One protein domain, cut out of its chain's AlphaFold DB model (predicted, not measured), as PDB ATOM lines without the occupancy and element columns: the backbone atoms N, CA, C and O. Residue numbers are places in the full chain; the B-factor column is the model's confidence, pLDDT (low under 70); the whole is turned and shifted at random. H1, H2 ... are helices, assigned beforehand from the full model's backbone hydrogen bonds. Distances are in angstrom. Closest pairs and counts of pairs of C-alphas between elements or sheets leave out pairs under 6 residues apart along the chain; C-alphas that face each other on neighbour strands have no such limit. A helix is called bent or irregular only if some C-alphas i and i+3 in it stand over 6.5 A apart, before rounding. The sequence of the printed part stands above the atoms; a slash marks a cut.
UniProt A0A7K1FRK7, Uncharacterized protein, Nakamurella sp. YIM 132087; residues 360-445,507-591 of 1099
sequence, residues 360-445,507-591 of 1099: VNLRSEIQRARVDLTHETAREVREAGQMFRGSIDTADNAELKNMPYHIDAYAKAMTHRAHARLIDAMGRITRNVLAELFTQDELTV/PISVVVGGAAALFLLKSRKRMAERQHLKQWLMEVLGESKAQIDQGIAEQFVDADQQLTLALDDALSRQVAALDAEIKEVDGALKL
ATOM      1  N   VAL A 360     138.776 140.280 158.029       86.62
ATOM      2  CA  VAL A 360     139.040 139.436 156.854       86.62
ATOM      3  C   VAL A 360     139.724 138.137 157.274       86.62
ATOM      4  O   VAL A 360     139.330 137.088 156.768       86.62
ATOM      5  N   ASN A 361     140.665 138.163 158.225       86.88
ATOM      6  CA  ASN A 361     141.271 136.930 158.733       86.88
ATOM      7  C   ASN A 361     140.256 136.060 159.500       86.88
ATOM      8  O   ASN A 361     140.110 134.882 159.191       86.88
ATOM      9  N   LEU A 362     139.465 136.651 160.404       89.00
ATOM     10  CA  LEU A 362     138.378 135.981 161.125       89.00
ATOM     11  C   LEU A 362     137.403 135.294 160.162       89.00
ATOM     12  O   LEU A 362     137.157 134.096 160.292       89.00
ATOM     13  N   ARG A 363     136.905 136.013 159.147       89.44
ATOM     14  CA  ARG A 363     136.021 135.423 158.130       89.44
ATOM     15  C   ARG A 363     136.729 134.354 157.301       89.44
ATOM     16  O   ARG A 363     136.100 133.355 156.971       89.44
ATOM     17  N   SER A 364     138.013 134.521 156.981       90.94
ATOM     18  CA  SER A 364     138.809 133.516 156.263       90.94
ATOM     19  C   SER A 364     138.938 132.214 157.063       90.94
ATOM     20  O   SER A 364     138.665 131.139 156.532       90.94
ATOM     21  N   GLU A 365     139.260 132.298 158.355       91.75
ATOM     22  CA  GLU A 365     139.382 131.141 159.248       91.75
ATOM     23  C   GLU A 365     138.016 130.494 159.550       91.75
ATOM     24  O   GLU A 365     137.917 129.267 159.546       91.75
ATOM     25  N   ILE A 366     136.942 131.284 159.699       91.38
ATOM     26  CA  ILE A 366     135.556 130.780 159.763       91.38
ATOM     27  C   ILE A 366     135.190 130.020 158.480       91.38
ATOM     28  O   ILE A 366     134.671 128.905 158.553       91.38
ATOM     29  N   GLN A 367     135.467 130.574 157.293       91.62
ATOM     30  CA  GLN A 367     135.158 129.892 156.032       91.62
ATOM     31  C   GLN A 367     136.008 128.633 155.832       91.62
ATOM     32  O   GLN A 367     135.464 127.620 155.391       91.62
ATOM     33  N   ARG A 368     137.296 128.656 156.204       93.94
ATOM     34  CA  ARG A 368     138.167 127.471 156.198       93.94
ATOM     35  C   ARG A 368     137.585 126.373 157.084       93.94
ATOM     36  O   ARG A 368     137.279 125.295 156.585       93.94
ATOM     37  N   ALA A 369     137.325 126.678 158.355       93.62
ATOM     38  CA  ALA A 369     136.767 125.721 159.304       93.62
ATOM     39  C   ALA A 369     135.396 125.183 158.864       93.62
ATOM     40  O   ALA A 369     135.124 123.997 159.030       93.62
ATOM     41  N   ARG A 370     134.542 126.015 158.251       92.94
ATOM     42  CA  ARG A 370     133.260 125.572 157.686       92.94
ATOM     43  C   ARG A 370     133.442 124.573 156.540       92.94
ATOM     44  O   ARG A 370     132.720 123.578 156.489       92.94
ATOM     45  N   VAL A 371     134.401 124.800 155.641       94.50
ATOM     46  CA  VAL A 371     134.737 123.853 154.560       94.50
ATOM     47  C   VAL A 371     135.317 122.556 155.132       94.50
ATOM     48  O   VAL A 371     134.864 121.477 154.754       94.50
ATOM     49  N   ASP A 372     136.237 122.644 156.092       95.12
ATOM     50  CA  ASP A 372     136.857 121.474 156.723       95.12
ATOM     51  C   ASP A 372     135.815 120.601 157.452       95.12
ATOM     52  O   ASP A 372     135.768 119.385 157.253       95.12
ATOM     53  N   LEU A 373     134.919 121.210 158.241       93.06
ATOM     54  CA  LEU A 373     133.879 120.501 158.999       93.06
ATOM     55  C   LEU A 373     132.795 119.883 158.103       93.06
ATOM     56  O   LEU A 373     132.360 118.758 158.355       93.06
ATOM     57  N   THR A 374     132.372 120.575 157.040       93.44
ATOM     58  CA  THR A 374     131.386 120.030 156.084       93.44
ATOM     59  C   THR A 374     131.987 118.916 155.220       93.44
ATOM     60  O   THR A 374     131.294 117.936 154.923       93.44
ATOM     61  N   HIS A 375     133.282 118.996 154.881       95.19
ATOM     62  CA  HIS A 375     134.017 117.918 154.211       95.19
ATOM     63  C   HIS A 375     134.209 116.691 155.115       95.19
ATOM     64  O   HIS A 375     133.967 115.568 154.671       95.19
ATOM     65  N   GLU A 376     134.592 116.885 156.378       93.31
ATOM     66  CA  GLU A 376     134.752 115.802 157.358       93.31
ATOM     67  C   GLU A 376     133.405 115.128 157.680       93.31
ATOM     68  O   GLU A 376     133.309 113.904 157.665       93.31
ATOM     69  N   THR A 377     132.321 115.899 157.818       91.81
ATOM     70  CA  THR A 377     130.955 115.346 157.920       91.81
ATOM     71  C   THR A 377     130.590 114.547 156.661       91.81
ATOM     72  O   THR A 377     130.072 113.436 156.742       91.81
ATOM     73  N   ALA A 378     130.910 115.061 155.465       93.00
ATOM     74  CA  ALA A 378     130.693 114.328 154.215       93.00
ATOM     75  C   ALA A 378     131.541 113.047 154.112       93.00
ATOM     76  O   ALA A 378     131.157 112.118 153.401       93.00
ATOM     77  N   ARG A 379     132.697 112.997 154.780       94.38
ATOM     78  CA  ARG A 379     133.556 111.815 154.870       94.38
ATOM     79  C   ARG A 379     132.957 110.770 155.805       94.38
ATOM     80  O   ARG A 379     132.788 109.635 155.368       94.38
ATOM     81  N   GLU A 380     132.582 111.161 157.020       89.00
ATOM     82  CA  GLU A 380     131.977 110.279 158.025       89.00
ATOM     83  C   GLU A 380     130.726 109.578 157.465       89.00
ATOM     84  O   GLU A 380     130.628 108.355 157.503       89.00
ATOM     85  N   VAL A 381     129.857 110.321 156.771       89.12
ATOM     86  CA  VAL A 381     128.682 109.793 156.047       89.12
ATOM     87  C   VAL A 381     129.040 108.732 154.996       89.12
ATOM     88  O   VAL A 381     128.325 107.739 154.844       89.12
ATOM     89  N   ARG A 382     130.146 108.903 154.255       91.69
ATOM     90  CA  ARG A 382     130.599 107.923 153.247       91.69
ATOM     91  C   ARG A 382     131.191 106.668 153.883       91.69
ATOM     92  O   ARG A 382     131.037 105.588 153.313       91.69
ATOM     93  N   GLU A 383     131.883 106.806 155.008       87.12
ATOM     94  CA  GLU A 383     132.479 105.691 155.749       87.12
ATOM     95  C   GLU A 383     131.379 104.881 156.465       87.12
ATOM     96  O   GLU A 383     131.298 103.664 156.281       87.12
ATOM     97  N   ALA A 384     130.434 105.552 157.132       81.88
ATOM     98  CA  ALA A 384     129.230 104.958 157.717       81.88
ATOM     99  C   ALA A 384     128.355 104.246 156.673       81.88
ATOM    100  O   ALA A 384     127.986 103.081 156.842       81.88
ATOM    101  N   GLY A 385     128.073 104.910 155.547       85.81
ATOM    102  CA  GLY A 385     127.285 104.338 154.456       85.81
ATOM    103  C   GLY A 385     127.923 103.086 153.844       85.81
ATOM    104  O   GLY A 385     127.204 102.181 153.427       85.81
ATOM    105  N   GLN A 386     129.257 102.984 153.819       87.75
ATOM    106  CA  GLN A 386     129.957 101.754 153.427       87.75
ATOM    107  C   GLN A 386     129.861 100.671 154.509       87.75
ATOM    108  O   GLN A 386     129.518  99.532 154.183       87.75
ATOM    109  N   MET A 387     130.099 101.028 155.777       84.56
ATOM    110  CA  MET A 387     130.020 100.117 156.923       84.56
ATOM    111  C   MET A 387     128.652  99.425 156.995       84.56
ATOM    112  O   MET A 387     128.570  98.202 156.871       84.56
ATOM    113  N   PHE A 388     127.568 100.200 157.095       82.06
ATOM    114  CA  PHE A 388     126.217  99.656 157.225       82.06
ATOM    115  C   PHE A 388     125.760  98.882 155.986       82.06
ATOM    116  O   PHE A 388     125.081  97.867 156.125       82.06
ATOM    117  N   ARG A 389     126.157  99.281 154.766       86.44
ATOM    118  CA  ARG A 389     125.864  98.485 153.558       86.44
ATOM    119  C   ARG A 389     126.497  97.097 153.624       86.44
ATOM    120  O   ARG A 389     125.825  96.140 153.242       86.44
ATOM    121  N   GLY A 390     127.735  97.000 154.116       81.50
ATOM    122  CA  GLY A 390     128.417  95.729 154.358       81.50
ATOM    123  C   GLY A 390     127.687  94.883 155.401       81.50
ATOM    124  O   GLY A 390     127.362  93.730 155.125       81.50
ATOM    125  N   SER A 391     127.329  95.479 156.543       76.75
ATOM    126  CA  SER A 391     126.536  94.816 157.587       76.75
ATOM    127  C   SER A 391     125.189  94.304 157.063       76.75
ATOM    128  O   SER A 391     124.833  93.165 157.331       76.75
ATOM    129  N   ILE A 392     124.454  95.083 156.260       81.81
ATOM    130  CA  ILE A 392     123.162  94.669 155.677       81.81
ATOM    131  C   ILE A 392     123.320  93.497 154.685       81.81
ATOM    132  O   ILE A 392     122.405  92.684 154.544       81.81
ATOM    133  N   ASP A 393     124.464  93.372 154.002       84.06
ATOM    134  CA  ASP A 393     124.732  92.231 153.115       84.06
ATOM    135  C   ASP A 393     125.074  90.941 153.874       84.06
ATOM    136  O   ASP A 393     124.738  89.851 153.395       84.06
ATOM    137  N   THR A 394     125.674  91.026 155.062       82.00
ATOM    138  CA  THR A 394     125.980  89.848 155.890       82.00
ATOM    139  C   THR A 394     124.860  89.476 156.865       82.00
ATOM    140  O   THR A 394     124.688  88.287 157.123       82.00
ATOM    141  N   ALA A 395     124.072  90.446 157.337       75.94
ATOM    142  CA  ALA A 395     123.148  90.308 158.466       75.94
ATOM    143  C   ALA A 395     122.030  89.262 158.306       75.94
ATOM    144  O   ALA A 395     121.429  89.106 157.233       75.94
ATOM    145  N   ASP A 396     121.709  88.590 159.408       76.00
ATOM    146  CA  ASP A 396     120.614  87.631 159.536       76.00
ATOM    147  C   ASP A 396     119.232  88.310 159.716       76.00
ATOM    148  O   ASP A 396     119.089  89.529 159.648       76.00
ATOM    149  N   ASN A 397     118.161  87.524 159.881       71.12
ATOM    150  CA  ASN A 397     116.798  88.065 159.949       71.12
ATOM    151  C   ASN A 397     116.456  88.769 161.281       71.12
ATOM    152  O   ASN A 397     115.502  89.544 161.316       71.12
ATOM    153  N   ALA A 398     117.181  88.496 162.367       63.06
ATOM    154  CA  ALA A 398     117.049  89.212 163.634       63.06
ATOM    155  C   ALA A 398     117.889  90.500 163.610       63.06
ATOM    156  O   ALA A 398     117.387  91.573 163.941       63.06
ATOM    157  N   GLU A 399     119.126  90.420 163.113       63.91
ATOM    158  CA  GLU A 399     120.017  91.569 162.924       63.91
ATOM    159  C   GLU A 399     119.404  92.620 161.979       63.91
ATOM    160  O   GLU A 399     119.412  93.814 162.282       63.91
ATOM    161  N   LEU A 400     118.781  92.193 160.871       68.81
ATOM    162  CA  LEU A 400     118.080  93.093 159.944       68.81
ATOM    163  C   LEU A 400     116.873  93.808 160.578       68.81
ATOM    164  O   LEU A 400     116.583  94.932 160.172       68.81
ATOM    165  N   LYS A 401     116.191  93.205 161.567       64.56
ATOM    166  CA  LYS A 401     115.088  93.862 162.297       64.56
ATOM    167  C   LYS A 401     115.607  95.018 163.160       64.56
ATOM    168  O   LYS A 401     114.938  96.039 163.271       64.56
ATOM    169  N   ASN A 402     116.800  94.864 163.734       60.03
ATOM    170  CA  ASN A 402     117.403  95.854 164.629       60.03
ATOM    171  C   ASN A 402     118.188  96.943 163.874       60.03
ATOM    172  O   ASN A 402     118.374  98.039 164.400       60.03
ATOM    173  N   MET A 403     118.629  96.673 162.637       69.00
ATOM    174  CA  MET A 403     119.451  97.582 161.821       69.00
ATOM    175  C   MET A 403     118.959  99.046 161.755       69.00
ATOM    176  O   MET A 403     119.813  99.929 161.833       69.00
ATOM    177  N   PRO A 404     117.645  99.358 161.666       67.00
ATOM    178  CA  PRO A 404     117.181 100.745 161.680       67.00
ATOM    179  C   PRO A 404     117.601 101.518 162.937       67.00
ATOM    180  O   PRO A 404     118.082 102.645 162.828       67.00
ATOM    181  N   TYR A 405     117.518 100.894 164.117       58.25
ATOM    182  CA  TYR A 405     117.963 101.518 165.365       58.25
ATOM    183  C   TYR A 405     119.471 101.780 165.363       58.25
ATOM    184  O   TYR A 405     119.894 102.874 165.719       58.25
ATOM    185  N   HIS A 406     120.290 100.836 164.885       61.91
ATOM    186  CA  HIS A 406     121.740 101.037 164.776       61.91
ATOM    187  C   HIS A 406     122.121 102.227 163.868       61.91
ATOM    188  O   HIS A 406     123.145 102.871 164.087       61.91
ATOM    189  N   ILE A 407     121.321 102.528 162.844       67.75
ATOM    190  CA  ILE A 407     121.594 103.616 161.893       67.75
ATOM    191  C   ILE A 407     121.189 104.976 162.484       67.75
ATOM    192  O   ILE A 407     121.966 105.926 162.411       67.75
ATOM    193  N   ASP A 408     120.023 105.060 163.131       60.06
ATOM    194  CA  ASP A 408     119.576 106.239 163.893       60.06
ATOM    195  C   ASP A 408     120.507 106.543 165.092       60.06
ATOM    196  O   ASP A 408     120.880 107.693 165.329       60.06
ATOM    197  N   ALA A 409     120.973 105.502 165.785       57.81
ATOM    198  CA  ALA A 409     122.006 105.567 166.818       57.81
ATOM    199  C   ALA A 409     123.300 106.234 166.317       57.81
ATOM    200  O   ALA A 409     123.804 107.174 166.934       57.81
ATOM    201  N   TYR A 410     123.812 105.786 165.167       69.06
ATOM    202  CA  TYR A 410     125.014 106.353 164.552       69.06
ATOM    203  C   TYR A 410     124.798 107.794 164.063       69.06
ATOM    204  O   TYR A 410     125.677 108.639 164.211       69.06
ATOM    205  N   ALA A 411     123.624 108.104 163.503       70.06
ATOM    206  CA  ALA A 411     123.278 109.453 163.051       70.06
ATOM    207  C   ALA A 411     123.307 110.490 164.195       70.06
ATOM    208  O   ALA A 411     123.798 111.611 164.017       70.06
ATOM    209  N   LYS A 412     122.855 110.097 165.393       66.44
ATOM    210  CA  LYS A 412     122.965 110.901 166.622       66.44
ATOM    211  C   LYS A 412     124.429 111.100 167.022       66.44
ATOM    212  O   LYS A 412     124.881 112.244 167.073       66.44
ATOM    213  N   ALA A 413     125.201 110.016 167.133       66.06
ATOM    214  CA  ALA A 413     126.626 110.085 167.464       66.06
ATOM    215  C   ALA A 413     127.437 110.947 166.475       66.06
ATOM    216  O   ALA A 413     128.300 111.726 166.886       66.06
ATOM    217  N   MET A 414     127.124 110.881 165.177       78.25
ATOM    218  CA  MET A 414     127.692 111.744 164.136       78.25
ATOM    219  C   MET A 414     127.372 113.228 164.368       78.25
ATOM    220  O   MET A 414     128.254 114.077 164.228       78.25
ATOM    221  N   THR A 415     126.146 113.547 164.789       76.50
ATOM    222  CA  THR A 415     125.723 114.916 165.132       76.50
ATOM    223  C   THR A 415     126.488 115.445 166.349       76.50
ATOM    224  O   THR A 415     127.054 116.539 166.293       76.50
ATOM    225  N   HIS A 416     126.607 114.650 167.419       68.19
ATOM    226  CA  HIS A 416     127.390 115.022 168.603       68.19
ATOM    227  C   HIS A 416     128.894 115.149 168.289       68.19
ATOM    228  O   HIS A 416     129.536 116.106 168.731       68.19
ATOM    229  N   ARG A 417     129.464 114.268 167.449       76.62
ATOM    230  CA  ARG A 417     130.845 114.407 166.949       76.62
ATOM    231  C   ARG A 417     131.039 115.678 166.121       76.62
ATOM    232  O   ARG A 417     132.049 116.357 166.294       76.62
ATOM    233  N   ALA A 418     130.109 116.019 165.231       81.12
ATOM    234  CA  ALA A 418     130.178 117.249 164.443       81.12
ATOM    235  C   ALA A 418     130.120 118.503 165.334       81.12
ATOM    236  O   ALA A 418     130.930 119.413 165.156       81.12
ATOM    237  N   HIS A 419     129.247 118.517 166.346       76.75
ATOM    238  CA  HIS A 419     129.156 119.617 167.308       76.75
ATOM    239  C   HIS A 419     130.433 119.764 168.161       76.75
ATOM    240  O   HIS A 419     130.946 120.870 168.321       76.75
ATOM    241  N   ALA A 420     131.027 118.657 168.622       72.25
ATOM    242  CA  ALA A 420     132.305 118.685 169.337       72.25
ATOM    243  C   ALA A 420     133.454 119.243 168.469       72.25
ATOM    244  O   ALA A 420     134.219 120.098 168.923       72.25
ATOM    245  N   ARG A 421     133.542 118.823 167.194       83.94
ATOM    246  CA  ARG A 421     134.512 119.377 166.228       83.94
ATOM    247  C   ARG A 421     134.275 120.874 165.965       83.94
ATOM    248  O   ARG A 421     135.246 121.610 165.796       83.94
ATOM    249  N   LEU A 422     133.018 121.329 165.944       84.38
ATOM    250  CA  LEU A 422     132.643 122.740 165.779       84.38
ATOM    251  C   LEU A 422     133.098 123.600 166.970       84.38
ATOM    252  O   LEU A 422     133.695 124.651 166.750       84.38
ATOM    253  N   ILE A 423     132.887 123.145 168.211       78.31
ATOM    254  CA  ILE A 423     133.354 123.843 169.426       78.31
ATOM    255  C   ILE A 423     134.883 123.985 169.420       78.31
ATOM    256  O   ILE A 423     135.416 125.069 169.655       78.31
ATOM    257  N   ASP A 424     135.605 122.907 169.111       78.81
ATOM    258  CA  ASP A 424     137.070 122.908 169.042       78.81
ATOM    259  C   ASP A 424     137.600 123.795 167.894       78.81
ATOM    260  O   ASP A 424     138.543 124.572 168.079       78.81
ATOM    261  N   ALA A 425     136.938 123.784 166.731       87.81
ATOM    262  CA  ALA A 425     137.225 124.715 165.641       87.81
ATOM    263  C   ALA A 425     136.990 126.180 166.047       87.81
ATOM    264  O   ALA A 425     137.865 127.014 165.817       87.81
ATOM    265  N   MET A 426     135.874 126.493 166.712       84.44
ATOM    266  CA  MET A 426     135.583 127.835 167.227       84.44
ATOM    267  C   MET A 426     136.636 128.292 168.243       84.44
ATOM    268  O   MET A 426     137.130 129.421 168.187       84.44
ATOM    269  N   GLY A 427     137.055 127.382 169.128       82.62
ATOM    270  CA  GLY A 427     138.152 127.601 170.064       82.62
ATOM    271  C   GLY A 427     139.488 127.876 169.369       82.62
ATOM    272  O   GLY A 427     140.231 128.746 169.821       82.62
ATOM    273  N   ARG A 428     139.801 127.185 168.261       86.88
ATOM    274  CA  ARG A 428     140.984 127.484 167.430       86.88
ATOM    275  C   ARG A 428     140.895 128.856 166.772       86.88
ATOM    276  O   ARG A 428     141.810 129.644 166.969       86.88
ATOM    277  N   ILE A 429     139.809 129.157 166.054       87.88
ATOM    278  CA  ILE A 429     139.605 130.448 165.369       87.88
ATOM    279  C   ILE A 429     139.775 131.600 166.363       87.88
ATOM    280  O   ILE A 429     140.562 132.515 166.130       87.88
ATOM    281  N   THR A 430     139.099 131.508 167.512       84.06
ATOM    282  CA  THR A 430     139.153 132.526 168.568       84.06
ATOM    283  C   THR A 430     140.581 132.712 169.087       84.06
ATOM    284  O   THR A 430     141.050 133.843 169.173       84.06
ATOM    285  N   ARG A 431     141.317 131.625 169.375       82.88
ATOM    286  CA  ARG A 431     142.726 131.707 169.804       82.88
ATOM    287  C   ARG A 431     143.643 132.289 168.723       82.88
ATOM    288  O   ARG A 431     144.493 133.103 169.059       82.88
ATOM    289  N   ASN A 432     143.461 131.907 167.457       86.31
ATOM    290  CA  ASN A 432     144.273 132.381 166.333       86.31
ATOM    291  C   ASN A 432     144.103 133.896 166.123       86.31
ATOM    292  O   ASN A 432     145.091 134.624 166.093       86.31
ATOM    293  N   VAL A 433     142.858 134.376 166.031       85.56
ATOM    294  CA  VAL A 433     142.545 135.798 165.797       85.56
ATOM    295  C   VAL A 433     142.942 136.664 166.996       85.56
ATOM    296  O   VAL A 433     143.489 137.751 166.819       85.56
ATOM    297  N   LEU A 434     142.747 136.174 168.226       83.75
ATOM    298  CA  LEU A 434     143.233 136.865 169.422       83.75
ATOM    299  C   LEU A 434     144.770 136.965 169.448       83.75
ATOM    300  O   LEU A 434     145.289 138.024 169.790       83.75
ATOM    301  N   ALA A 435     145.493 135.911 169.055       83.62
ATOM    302  CA  ALA A 435     146.960 135.893 169.027       83.62
ATOM    303  C   ALA A 435     147.592 136.724 167.893       83.62
ATOM    304  O   ALA A 435     148.776 137.046 167.974       83.62
ATOM    305  N   GLU A 436     146.831 137.078 166.854       84.69
ATOM    306  CA  GLU A 436     147.233 138.068 165.843       84.69
ATOM    307  C   GLU A 436     147.045 139.506 166.356       84.69
ATOM    308  O   GLU A 436     147.895 140.366 166.138       84.69
ATOM    309  N   LEU A 437     145.932 139.768 167.052       83.19
ATOM    310  CA  LEU A 437     145.554 141.106 167.515       83.19
ATOM    311  C   LEU A 437     146.326 141.580 168.750       83.19
ATOM    312  O   LEU A 437     146.684 142.758 168.842       83.19
ATOM    313  N   PHE A 438     146.554 140.687 169.713       85.56
ATOM    314  CA  PHE A 438     147.002 141.026 171.061       85.56
ATOM    315  C   PHE A 438     148.287 140.278 171.440       85.56
ATOM    316  O   PHE A 438     148.464 139.096 171.148       85.56
ATOM    317  N   THR A 439     149.181 140.965 172.147       85.69
ATOM    318  CA  THR A 439     150.397 140.373 172.724       85.69
ATOM    319  C   THR A 439     150.065 139.448 173.902       85.69
ATOM    320  O   THR A 439     148.975 139.507 174.466       85.69
ATOM    321  N   GLN A 440     151.005 138.595 174.324       84.44
ATOM    322  CA  GLN A 440     150.774 137.631 175.416       84.44
ATOM    323  C   GLN A 440     150.389 138.295 176.755       84.44
ATOM    324  O   GLN A 440     149.530 137.771 177.470       84.44
ATOM    325  N   ASP A 441     150.953 139.467 177.070       84.44
ATOM    326  CA  ASP A 441     150.591 140.241 178.267       84.44
ATOM    327  C   ASP A 441     149.142 140.765 178.156       84.44
ATOM    328  O   ASP A 441     148.326 140.541 179.055       84.44
ATOM    329  N   GLU A 442     148.785 141.380 177.020       86.19
ATOM    330  CA  GLU A 442     147.427 141.878 176.736       86.19
ATOM    331  C   GLU A 442     146.389 140.740 176.751       86.19
ATOM    332  O   GLU A 442     145.333 140.869 177.371       86.19
ATOM    333  N   LEU A 443     146.705 139.591 176.142       85.81
ATOM    334  CA  LEU A 443     145.871 138.385 176.154       85.81
ATOM    335  C   LEU A 443     145.630 137.865 177.566       85.81
ATOM    336  O   LEU A 443     144.499 137.525 177.902       85.81
ATOM    337  N   THR A 444     146.665 137.812 178.405       85.12
ATOM    338  CA  THR A 444     146.536 137.331 179.789       85.12
ATOM    339  C   THR A 444     145.571 138.220 180.580       85.12
ATOM    340  O   THR A 444     144.706 137.721 181.304       85.12
ATOM    341  N   VAL A 445     145.642 139.539 180.379       85.12
ATOM    342  CA  VAL A 445     144.720 140.504 180.993       85.12
ATOM    343  C   VAL A 445     143.305 140.378 180.410       85.12
ATOM    344  O   VAL A 445     142.350 140.288 181.182       85.12
ATOM    345  N   PRO A 507     104.835  64.156 140.863       54.97
ATOM    346  CA  PRO A 507     104.717  64.771 142.189       54.97
ATOM    347  C   PRO A 507     106.059  65.310 142.707       54.97
ATOM    348  O   PRO A 507     106.088  66.333 143.386       54.97
ATOM    349  N   ILE A 508     107.180  64.673 142.352       54.72
ATOM    350  CA  ILE A 508     108.516  65.088 142.802       54.72
ATOM    351  C   ILE A 508     108.937  66.386 142.103       54.72
ATOM    352  O   ILE A 508     109.434  67.295 142.767       54.72
ATOM    353  N   SER A 509     108.686  66.530 140.798       51.19
ATOM    354  CA  SER A 509     108.975  67.783 140.087       51.19
ATOM    355  C   SER A 509     108.083  68.943 140.544       51.19
ATOM    356  O   SER A 509     108.574  70.067 140.648       51.19
ATOM    357  N   VAL A 510     106.819  68.688 140.909       61.56
ATOM    358  CA  VAL A 510     105.932  69.700 141.513       61.56
ATOM    359  C   VAL A 510     106.408  70.112 142.912       61.56
ATOM    360  O   VAL A 510     106.453  71.307 143.199       61.56
ATOM    361  N   VAL A 511     106.830  69.173 143.767       60.62
ATOM    362  CA  VAL A 511     107.366  69.492 145.105       60.62
ATOM    363  C   VAL A 511     108.690  70.256 145.016       60.62
ATOM    364  O   VAL A 511     108.845  71.278 145.682       60.62
ATOM    365  N   VAL A 512     109.629  69.825 144.167       60.41
ATOM    366  CA  VAL A 512     110.917  70.518 143.973       60.41
ATOM    367  C   VAL A 512     110.716  71.889 143.323       60.41
ATOM    368  O   VAL A 512     111.308  72.868 143.773       60.41
ATOM    369  N   GLY A 513     109.839  71.995 142.319       56.81
ATOM    370  CA  GLY A 513     109.480  73.265 141.683       56.81
ATOM    371  C   GLY A 513     108.789  74.233 142.646       56.81
ATOM    372  O   GLY A 513     109.143  75.409 142.688       56.81
ATOM    373  N   GLY A 514     107.868  73.741 143.479       67.56
ATOM    374  CA  GLY A 514     107.207  74.519 144.528       67.56
ATOM    375  C   GLY A 514     108.177  74.987 145.614       67.56
ATOM    376  O   GLY A 514     108.171  76.161 145.978       67.56
ATOM    377  N   ALA A 515     109.075  74.113 146.078       60.47
ATOM    378  CA  ALA A 515     110.125  74.470 147.031       60.47
ATOM    379  C   ALA A 515     111.099  75.510 146.449       60.47
ATOM    380  O   ALA A 515     111.439  76.478 147.129       60.47
ATOM    381  N   ALA A 516     111.493  75.369 145.178       57.00
ATOM    382  CA  ALA A 516     112.322  76.345 144.475       57.00
ATOM    383  C   ALA A 516     111.595  77.687 144.273       57.00
ATOM    384  O   ALA A 516     112.191  78.739 144.495       57.00
ATOM    385  N   ALA A 517     110.306  77.678 143.925       64.19
ATOM    386  CA  ALA A 517     109.495  78.887 143.790       64.19
ATOM    387  C   ALA A 517     109.322  79.615 145.134       64.19
ATOM    388  O   ALA A 517     109.541  80.823 145.210       64.19
ATOM    389  N   LEU A 518     109.023  78.889 146.217       66.50
ATOM    390  CA  LEU A 518     108.963  79.443 147.574       66.50
ATOM    391  C   LEU A 518     110.330  79.962 148.039       66.50
ATOM    392  O   LEU A 518     110.400  81.028 148.650       66.50
ATOM    393  N   PHE A 519     111.426  79.271 147.710       71.19
ATOM    394  CA  PHE A 519     112.783  79.746 147.978       71.19
ATOM    395  C   PHE A 519     113.108  81.029 147.199       71.19
ATOM    396  O   PHE A 519     113.664  81.954 147.785       71.19
ATOM    397  N   LEU A 520     112.721  81.122 145.923       65.69
ATOM    398  CA  LEU A 520     112.914  82.304 145.074       65.69
ATOM    399  C   LEU A 520     112.042  83.489 145.502       65.69
ATOM    400  O   LEU A 520     112.506  84.625 145.479       65.69
ATOM    401  N   LEU A 521     110.807  83.254 145.949       69.25
ATOM    402  CA  LEU A 521     109.955  84.293 146.536       69.25
ATOM    403  C   LEU A 521     110.519  84.763 147.886       69.25
ATOM    404  O   LEU A 521     110.643  85.963 148.121       69.25
ATOM    405  N   LYS A 522     110.956  83.834 148.748       68.94
ATOM    406  CA  LYS A 522     111.570  84.142 150.051       68.94
ATOM    407  C   LYS A 522     112.981  84.731 149.925       68.94
ATOM    408  O   LYS A 522     113.432  85.400 150.851       68.94
ATOM    409  N   SER A 523     113.709  84.507 148.829       62.09
ATOM    410  CA  SER A 523     114.979  85.192 148.548       62.09
ATOM    411  C   SER A 523     114.742  86.573 147.935       62.09
ATOM    412  O   SER A 523     115.348  87.528 148.406       62.09
ATOM    413  N   ARG A 524     113.796  86.723 146.994       67.75
ATOM    414  CA  ARG A 524     113.372  88.034 146.469       67.75
ATOM    415  C   ARG A 524     112.847  88.958 147.568       67.75
ATOM    416  O   ARG A 524     113.263  90.109 147.598       67.75
ATOM    417  N   LYS A 525     112.024  88.462 148.504       67.25
ATOM    418  CA  LYS A 525     111.544  89.255 149.653       67.25
ATOM    419  C   LYS A 525     112.712  89.757 150.515       67.25
ATOM    420  O   LYS A 525     112.828  90.960 150.703       67.25
ATOM    421  N   ARG A 526     113.649  88.873 150.888       68.06
ATOM    422  CA  ARG A 526     114.870  89.241 151.637       68.06
ATOM    423  C   ARG A 526     115.792  90.206 150.885       68.06
ATOM    424  O   ARG A 526     116.404  91.068 151.505       68.06
ATOM    425  N   MET A 527     115.888  90.094 149.559       69.19
ATOM    426  CA  MET A 527     116.636  91.052 148.737       69.19
ATOM    427  C   MET A 527     115.945  92.420 148.690       69.19
ATOM    428  O   MET A 527     116.627  93.428 148.836       69.19
ATOM    429  N   ALA A 528     114.617  92.464 148.555       74.50
ATOM    430  CA  ALA A 528     113.845  93.707 148.586       74.50
ATOM    431  C   ALA A 528     113.909  94.391 149.963       74.50
ATOM    432  O   ALA A 528     114.138  95.592 150.033       74.50
ATOM    433  N   GLU A 529     113.798  93.629 151.056       72.44
ATOM    434  CA  GLU A 529     113.953  94.118 152.434       72.44
ATOM    435  C   GLU A 529     115.341  94.743 152.652       72.44
ATOM    436  O   GLU A 529     115.446  95.878 153.117       72.44
ATOM    437  N   ARG A 530     116.412  94.059 152.222       80.44
ATOM    438  CA  ARG A 530     117.787  94.587 152.272       80.44
ATOM    439  C   ARG A 530     118.011  95.793 151.354       80.44
ATOM    440  O   ARG A 530     118.764  96.692 151.718       80.44
ATOM    441  N   GLN A 531     117.390  95.837 150.173       81.62
ATOM    442  CA  GLN A 531     117.479  96.981 149.257       81.62
ATOM    443  C   GLN A 531     116.758  98.213 149.816       81.62
ATOM    444  O   GLN A 531     117.339  99.295 149.814       81.62
ATOM    445  N   HIS A 532     115.553  98.039 150.360       76.94
ATOM    446  CA  HIS A 532     114.794  99.097 151.028       76.94
ATOM    447  C   HIS A 532     115.573  99.667 152.222       76.94
ATOM    448  O   HIS A 532     115.792 100.872 152.297       76.94
ATOM    449  N   LEU A 533     116.113  98.798 153.081       73.62
ATOM    450  CA  LEU A 533     116.952  99.184 154.218       73.62
ATOM    451  C   LEU A 533     118.235  99.928 153.791       73.62
ATOM    452  O   LEU A 533     118.650 100.873 154.456       73.62
ATOM    453  N   LYS A 534     118.842  99.561 152.653       83.38
ATOM    454  CA  LYS A 534     119.988 100.278 152.058       83.38
ATOM    455  C   LYS A 534     119.628 101.622 151.420       83.38
ATOM    456  O   LYS A 534     120.508 102.477 151.324       83.38
ATOM    457  N   GLN A 535     118.394 101.794 150.953       80.50
ATOM    458  CA  GLN A 535     117.886 103.071 150.453       80.50
ATOM    459  C   GLN A 535     117.615 104.014 151.629       80.50
ATOM    460  O   GLN A 535     118.204 105.090 151.687       80.50
ATOM    461  N   TRP A 536     116.845 103.546 152.613       81.25
ATOM    462  CA  TRP A 536     116.536 104.260 153.852       81.25
ATOM    463  C   TRP A 536     117.801 104.655 154.642       81.25
ATOM    464  O   TRP A 536     117.912 105.783 155.107       81.25
ATOM    465  N   LEU A 537     118.826 103.793 154.693       81.00
ATOM    466  CA  LEU A 537     120.159 104.127 155.229       81.00
ATOM    467  C   LEU A 537     120.759 105.400 154.600       81.00
ATOM    468  O   LEU A 537     121.358 106.215 155.298       81.00
ATOM    469  N   MET A 538     120.643 105.559 153.278       85.50
ATOM    470  CA  MET A 538     121.185 106.729 152.578       85.50
ATOM    471  C   MET A 538     120.328 107.975 152.772       85.50
ATOM    472  O   MET A 538     120.866 109.077 152.753       85.50
ATOM    473  N   GLU A 539     119.025 107.792 152.952       78.38
ATOM    474  CA  GLU A 539     118.070 108.848 153.272       78.38
ATOM    475  C   GLU A 539     118.347 109.404 154.675       78.38
ATOM    476  O   GLU A 539     118.637 110.589 154.805       78.38
ATOM    477  N   VAL A 540     118.432 108.545 155.699       76.50
ATOM    478  CA  VAL A 540     118.747 108.943 157.083       76.50
ATOM    479  C   VAL A 540     120.126 109.589 157.204       76.50
ATOM    480  O   VAL A 540     120.246 110.648 157.817       76.50
ATOM    481  N   LEU A 541     121.177 109.004 156.615       81.69
ATOM    482  CA  LEU A 541     122.519 109.604 156.661       81.69
ATOM    483  C   LEU A 541     122.623 110.889 155.818       81.69
ATOM    484  O   LEU A 541     123.412 111.772 156.154       81.69
ATOM    485  N   GLY A 542     121.844 111.003 154.739       80.56
ATOM    486  CA  GLY A 542     121.766 112.202 153.901       80.56
ATOM    487  C   GLY A 542     121.056 113.360 154.603       80.56
ATOM    488  O   GLY A 542     121.585 114.468 154.633       80.56
ATOM    489  N   GLU A 543     119.915 113.081 155.230       78.56
ATOM    490  CA  GLU A 543     119.152 114.029 156.042       78.56
ATOM    491  C   GLU A 543     119.964 114.481 157.260       78.56
ATOM    492  O   GLU A 543     120.182 115.673 157.458       78.56
ATOM    493  N   SER A 544     120.548 113.538 158.007       77.75
ATOM    494  CA  SER A 544     121.429 113.854 159.142       77.75
ATOM    495  C   SER A 544     122.614 114.730 158.723       77.75
ATOM    496  O   SER A 544     123.010 115.634 159.458       77.75
ATOM    497  N   LYS A 545     123.166 114.526 157.516       87.56
ATOM    498  CA  LYS A 545     124.180 115.433 156.967       87.56
ATOM    499  C   LYS A 545     123.622 116.822 156.676       87.56
ATOM    500  O   LYS A 545     124.303 117.792 156.986       87.56
ATOM    501  N   ALA A 546     122.443 116.930 156.068       83.69
ATOM    502  CA  ALA A 546     121.830 118.221 155.764       83.69
ATOM    503  C   ALA A 546     121.590 119.037 157.047       83.69
ATOM    504  O   ALA A 546     121.959 120.209 157.100       83.69
ATOM    505  N   GLN A 547     121.088 118.390 158.104       79.56
ATOM    506  CA  GLN A 547     120.887 118.998 159.423       79.56
ATOM    507  C   GLN A 547     122.213 119.447 160.066       79.56
ATOM    508  O   GLN A 547     122.301 120.561 160.583       79.56
ATOM    509  N   ILE A 548     123.273 118.631 159.984       85.12
ATOM    510  CA  ILE A 548     124.611 119.000 160.480       85.12
ATOM    511  C   ILE A 548     125.216 120.157 159.669       85.12
ATOM    512  O   ILE A 548     125.705 121.118 160.259       85.12
ATOM    513  N   ASP A 549     125.179 120.103 158.335       88.06
ATOM    514  CA  ASP A 549     125.714 121.158 157.464       88.06
ATOM    515  C   ASP A 549     124.968 122.491 157.682       88.06
ATOM    516  O   ASP A 549     125.602 123.549 157.714       88.06
ATOM    517  N   GLN A 550     123.643 122.443 157.887       86.12
ATOM    518  CA  GLN A 550     122.825 123.599 158.261       86.12
ATOM    519  C   GLN A 550     123.219 124.140 159.640       86.12
ATOM    520  O   GLN A 550     123.540 125.322 159.750       86.12
ATOM    521  N   GLY A 551     123.267 123.293 160.673       80.62
ATOM    522  CA  GLY A 551     123.631 123.711 162.030       80.62
ATOM    523  C   GLY A 551     125.044 124.302 162.112       80.62
ATOM    524  O   GLY A 551     125.256 125.310 162.781       80.62
ATOM    525  N   ILE A 552     126.006 123.743 161.368       86.38
ATOM    526  CA  ILE A 552     127.349 124.317 161.205       86.38
ATOM    527  C   ILE A 552     127.270 125.706 160.551       86.38
ATOM    528  O   ILE A 552     127.937 126.635 161.004       86.38
ATOM    529  N   ALA A 553     126.474 125.872 159.490       86.62
ATOM    530  CA  ALA A 553     126.339 127.153 158.801       86.62
ATOM    531  C   ALA A 553     125.681 128.234 159.677       86.62
ATOM    532  O   ALA A 553     126.187 129.354 159.719       86.62
ATOM    533  N   GLU A 554     124.608 127.899 160.396       83.25
ATOM    534  CA  GLU A 554     123.901 128.802 161.313       83.25
ATOM    535  C   GLU A 554     124.798 129.223 162.483       83.25
ATOM    536  O   GLU A 554     124.993 130.417 162.714       83.25
ATOM    537  N   GLN A 555     125.444 128.266 163.159       83.44
ATOM    538  CA  GLN A 555     126.345 128.565 164.277       83.44
ATOM    539  C   GLN A 555     127.553 129.419 163.859       83.44
ATOM    540  O   GLN A 555     127.988 130.263 164.637       83.44
ATOM    541  N   PHE A 556     128.079 129.274 162.634       86.69
ATOM    542  CA  PHE A 556     129.126 130.177 162.135       86.69
ATOM    543  C   PHE A 556     128.618 131.586 161.783       86.69
ATOM    544  O   PHE A 556     129.396 132.533 161.878       86.69
ATOM    545  N   VAL A 557     127.346 131.753 161.401       84.69
ATOM    546  CA  VAL A 557     126.742 133.077 161.152       84.69
ATOM    547  C   VAL A 557     126.474 133.820 162.462       84.69
ATOM    548  O   VAL A 557     126.776 135.013 162.554       84.69
ATOM    549  N   ASP A 558     125.968 133.126 163.482       79.50
ATOM    550  CA  ASP A 558     125.802 133.691 164.826       79.50
ATOM    551  C   ASP A 558     127.169 134.022 165.450       79.50
ATOM    552  O   ASP A 558     127.352 135.098 166.026       79.50
ATOM    553  N   ALA A 559     128.164 133.144 165.276       79.38
ATOM    554  CA  ALA A 559     129.509 133.361 165.792       79.38
ATOM    555  C   ALA A 559     130.267 134.504 165.093       79.38
ATOM    556  O   ALA A 559     130.926 135.260 165.798       79.38
ATOM    557  N   ASP A 560     130.174 134.695 163.766       85.00
ATOM    558  CA  ASP A 560     130.815 135.848 163.089       85.00
ATOM    559  C   ASP A 560     130.304 137.175 163.674       85.00
ATOM    560  O   ASP A 560     131.093 138.080 163.954       85.00
ATOM    561  N   GLN A 561     128.998 137.264 163.953       85.00
ATOM    562  CA  GLN A 561     128.376 138.433 164.580       85.00
ATOM    563  C   GLN A 561     128.827 138.615 166.037       85.00
ATOM    564  O   GLN A 561     129.344 139.676 166.392       85.00
ATOM    565  N   GLN A 562     128.665 137.588 166.879       82.38
ATOM    566  CA  GLN A 562     129.003 137.663 168.304       82.38
ATOM    567  C   GLN A 562     130.500 137.902 168.532       82.38
ATOM    568  O   GLN A 562     130.869 138.745 169.348       82.38
ATOM    569  N   LEU A 563     131.369 137.209 167.789       82.62
ATOM    570  CA  LEU A 563     132.820 137.333 167.914       82.62
ATOM    571  C   LEU A 563     133.321 138.672 167.356       82.62
ATOM    572  O   LEU A 563     134.190 139.279 167.976       82.62
ATOM    573  N   THR A 564     132.732 139.202 166.275       83.81
ATOM    574  CA  THR A 564     133.044 140.565 165.798       83.81
ATOM    575  C   THR A 564     132.691 141.624 166.851       83.81
ATOM    576  O   THR A 564     133.505 142.506 167.120       83.81
ATOM    577  N   LEU A 565     131.516 141.526 167.485       83.94
ATOM    578  CA  LEU A 565     131.098 142.454 168.546       83.94
ATOM    579  C   LEU A 565     131.968 142.325 169.808       83.94
ATOM    580  O   LEU A 565     132.390 143.332 170.374       83.94
ATOM    581  N   ALA A 566     132.285 141.096 170.227       81.25
ATOM    582  CA  ALA A 566     133.147 140.839 171.379       81.25
ATOM    583  C   ALA A 566     134.594 141.315 171.153       81.25
ATOM    584  O   ALA A 566     135.232 141.801 172.088       81.25
ATOM    585  N   LEU A 567     135.109 141.219 169.922       82.31
ATOM    586  CA  LEU A 567     136.432 141.728 169.558       82.31
ATOM    587  C   LEU A 567     136.480 143.263 169.524       82.31
ATOM    588  O   LEU A 567     137.485 143.824 169.948       82.31
ATOM    589  N   ASP A 568     135.414 143.959 169.109       82.56
ATOM    590  CA  ASP A 568     135.378 145.431 169.167       82.56
ATOM    591  C   ASP A 568     135.182 145.972 170.603       82.56
ATOM    592  O   ASP A 568     135.791 146.985 170.964       82.56
ATOM    593  N   ASP A 569     134.444 145.255 171.471       82.44
ATOM    594  CA  ASP A 569     134.423 145.480 172.934       82.44
ATOM    595  C   ASP A 569     135.830 145.292 173.531       82.44
ATOM    596  O   ASP A 569     136.323 146.161 174.253       82.44
ATOM    597  N   ALA A 570     136.516 144.195 173.188       82.44
ATOM    598  CA  ALA A 570     137.869 143.902 173.660       82.44
ATOM    599  C   ALA A 570     138.900 144.944 173.190       82.44
ATOM    600  O   ALA A 570     139.656 145.460 174.014       82.44
ATOM    601  N   LEU A 571     138.900 145.316 171.905       84.62
ATOM    602  CA  LEU A 571     139.766 146.367 171.353       84.62
ATOM    603  C   LEU A 571     139.494 147.724 172.016       84.62
ATOM    604  O   LEU A 571     140.428 148.429 172.396       84.62
ATOM    605  N   SER A 572     138.222 148.083 172.204       85.62
ATOM    606  CA  SER A 572     137.844 149.352 172.834       85.62
ATOM    607  C   SER A 572     138.234 149.409 174.316       85.62
ATOM    608  O   SER A 572     138.696 150.455 174.778       85.62
ATOM    609  N   ARG A 573     138.134 148.291 175.049       83.69
ATOM    610  CA  ARG A 573     138.655 148.166 176.423       83.69
ATOM    611  C   ARG A 573     140.177 148.205 176.469       83.69
ATOM    612  O   ARG A 573     140.719 148.871 177.344       83.69
ATOM    613  N   GLN A 574     140.865 147.554 175.532       86.25
ATOM    614  CA  GLN A 574     142.328 147.536 175.502       86.25
ATOM    615  C   GLN A 574     142.911 148.923 175.196       86.25
ATOM    616  O   GLN A 574     143.869 149.337 175.843       86.25
ATOM    617  N   VAL A 575     142.292 149.699 174.301       87.25
ATOM    618  CA  VAL A 575     142.653 151.114 174.088       87.25
ATOM    619  C   VAL A 575     142.457 151.938 175.367       87.25
ATOM    620  O   VAL A 575     143.335 152.724 175.718       87.25
ATOM    621  N   ALA A 576     141.352 151.739 176.097       87.31
ATOM    622  CA  ALA A 576     141.108 152.429 177.366       87.31
ATOM    623  C   ALA A 576     142.091 152.007 178.482       87.31
ATOM    624  O   ALA A 576     142.472 152.837 179.307       87.31
ATOM    625  N   ALA A 577     142.533 150.746 178.490       83.38
ATOM    626  CA  ALA A 577     143.566 150.250 179.396       83.38
ATOM    627  C   ALA A 577     144.937 150.878 179.092       83.38
ATOM    628  O   ALA A 577     145.588 151.371 180.009       83.38
ATOM    629  N   LEU A 578     145.332 150.959 177.815       86.69
ATOM    630  CA  LEU A 578     146.562 151.650 177.405       86.69
ATOM    631  C   LEU A 578     146.510 153.154 177.722       86.69
ATOM    632  O   LEU A 578     147.508 153.709 178.165       86.69
ATOM    633  N   ASP A 579     145.359 153.821 177.568       88.56
ATOM    634  CA  ASP A 579     145.195 155.223 177.992       88.56
ATOM    635  C   ASP A 579     145.360 155.407 179.517       88.56
ATOM    636  O   ASP A 579     145.879 156.433 179.965       88.56
ATOM    637  N   ALA A 580     144.967 154.415 180.324       86.00
ATOM    638  CA  ALA A 580     145.224 154.411 181.763       86.00
ATOM    639  C   ALA A 580     146.707 154.141 182.094       86.00
ATOM    640  O   ALA A 580     147.266 154.834 182.942       86.00
ATOM    641  N   GLU A 581     147.359 153.204 181.397       83.75
ATOM    642  CA  GLU A 581     148.781 152.876 181.576       83.75
ATOM    643  C   GLU A 581     149.693 154.049 181.175       83.75
ATOM    644  O   GLU A 581     150.578 154.434 181.935       83.75
ATOM    645  N   ILE A 582     149.427 154.710 180.039       87.12
ATOM    646  CA  ILE A 582     150.143 155.927 179.610       87.12
ATOM    647  C   ILE A 582     150.024 157.024 180.678       87.12
ATOM    648  O   ILE A 582     151.012 157.683 181.005       87.12
ATOM    649  N   LYS A 583     148.834 157.192 181.271       87.62
ATOM    650  CA  LYS A 583     148.603 158.141 182.369       87.62
ATOM    651  C   LYS A 583     149.337 157.742 183.656       87.62
ATOM    652  O   LYS A 583     149.754 158.631 184.400       87.62
ATOM    653  N   GLU A 584     149.518 156.447 183.926       84.12
ATOM    654  CA  GLU A 584     150.356 155.971 185.032       84.12
ATOM    655  C   GLU A 584     151.842 156.268 184.775       84.12
ATOM    656  O   GLU A 584     152.484 156.827 185.660       84.12
ATOM    657  N   VAL A 585     152.371 156.018 183.569       84.81
ATOM    658  CA  VAL A 585     153.758 156.373 183.192       84.81
ATOM    659  C   VAL A 585     153.993 157.884 183.300       84.81
ATOM    660  O   VAL A 585     154.925 158.325 183.974       84.81
ATOM    661  N   ASP A 586     153.116 158.699 182.707       85.06
ATOM    662  CA  ASP A 586     153.198 160.163 182.788       85.06
ATOM    663  C   ASP A 586     153.048 160.672 184.238       85.06
ATOM    664  O   ASP A 586     153.485 161.783 184.550       85.06
ATOM    665  N   GLY A 587     152.448 159.887 185.139       84.62
ATOM    666  CA  GLY A 587     152.437 160.121 186.585       84.62
ATOM    667  C   GLY A 587     153.745 159.706 187.269       84.62
ATOM    668  O   GLY A 587     154.313 160.492 188.025       84.62
ATOM    669  N   ALA A 588     154.256 158.509 186.973       83.12
ATOM    670  CA  ALA A 588     155.488 157.937 187.517       83.12
ATOM    671  C   ALA A 588     156.725 158.809 187.243       83.12
ATOM    672  O   ALA A 588     157.571 158.983 188.125       83.12
ATOM    673  N   LEU A 589     156.783 159.421 186.055       81.31
ATOM    674  CA  LEU A 589     157.818 160.382 185.658       81.31
ATOM    675  C   LEU A 589     157.834 161.664 186.514       81.31
ATOM    676  O   LEU A 589     158.843 162.364 186.522       81.31
ATOM    677  N   LYS A 590     156.749 161.971 187.245       85.19
ATOM    678  CA  LYS A 590     156.645 163.125 188.160       85.19
ATOM    679  C   LYS A 590     156.907 162.777 189.632       85.19
ATOM    680  O   LYS A 590     156.903 163.683 190.458       85.19
ATOM    681  N   LEU A 591     157.095 161.498 189.974       83.94
ATOM    682  CA  LEU A 591     157.355 161.063 191.352       83.94
ATOM    683  C   LEU A 591     158.825 161.242 191.725       83.94
ATOM    684  O   LEU A 591     159.706 160.922 190.920       83.94
TER     685      LEU A 591
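AT A GLANCE: This is residues 360 to 445 and 507 to 591 of the 1099 residues of an uncharacterized protein of Nakamurella sp. YIM 132087 (UniProt A0A7K1FRK7). One very long helix, H4, runs the length of a thin rod, and a helical hairpin of H1 and H2 packs along its middle part, making a three-helix bundle there. Both ends of the rod are stretches of chain that stick out beyond the bundle, residues 507 to 525 at one end and residues 579 to 591 at the other, while the short helix H3 turns off crosswise after H2. The printed part has 171 residues with four named helices, in the order H1, H2, H3, H4, and no named strand; the class is all helix. The whole is extended, with a radius of gyration of the C-alphas of 29.0 A and spans of 120 by 22 by 17 A.

HOW THE PARTS SIT: H4, residues 507 to 588, touches H1, residues 360 to 394, with its residues 530 to 560 alone; they run opposite ways at a shallow tilt of 19 degrees, and their closest C-alphas, those of Thr 374 and Asp 549, are 5.9 A apart. H4 touches H2, residues 399 to 437, with its residues 530 to 563 alone; these two run the same way at a shallow tilt of 18 degrees, and their closest C-alphas, those of Ala 411 and Ser 544, are 6.2 A apart. H1 and H2 form a helical hairpin: they touch, opposite ways at a shallow tilt of 17 degrees, with the C-alphas of Glu 365 and Ile 429 the closest at 6.2 A. H3, residues 440 to 445, is close to H2 but not clearly touching, about perpendicular at 76 degrees, with the C-alphas of Leu 434 and Leu 443 the closest at 7.4 A. H3 is also close to H4 but not clearly touching, the C-alphas of Glu 442 and Gln 574 being the closest at 7.7 A. H1 and H3 are apart. Each O i to N i+4 pair is within hydrogen-bond range in H1 and H3, against 33 of 35 in H2 and 77 of 78 in H4.

IN THESE COORDINATES: H4 measures 115.4 A, from C-alpha 507 at (104.717, 64.771, 142.189) to C-alpha 588 at (155.488, 157.937, 187.517). H1 begins at C-alpha 360, (139.040, 139.436, 156.854), and measures 51.3 A. H2 measures 55.9 A; it has a kink of 29 degrees near residue 406 and is irregular, with C-alphas 401 and 404 7.2 A apart. H3 measures 8.7 A.

THE WHOLE: The C-alphas of Pro 507 and Lys 590 are the two farthest apart, at 120.3 A. Without the stretches that stand free, the body of 139 residues spans 74 by 22 by 18 A. Residues 446 to 506 are not printed, and C-alphas 445 and 507 are 94.0 A apart across this cut, which lies in the link from H3 to H4. The links H1 to H2 and H2 to H3 are tight. The mean pLDDT of the printed part is 79.8; 36 residues are under 70, in residues 398 to 410, 412 to 413, 416, 507 to 518 and 520 to 527.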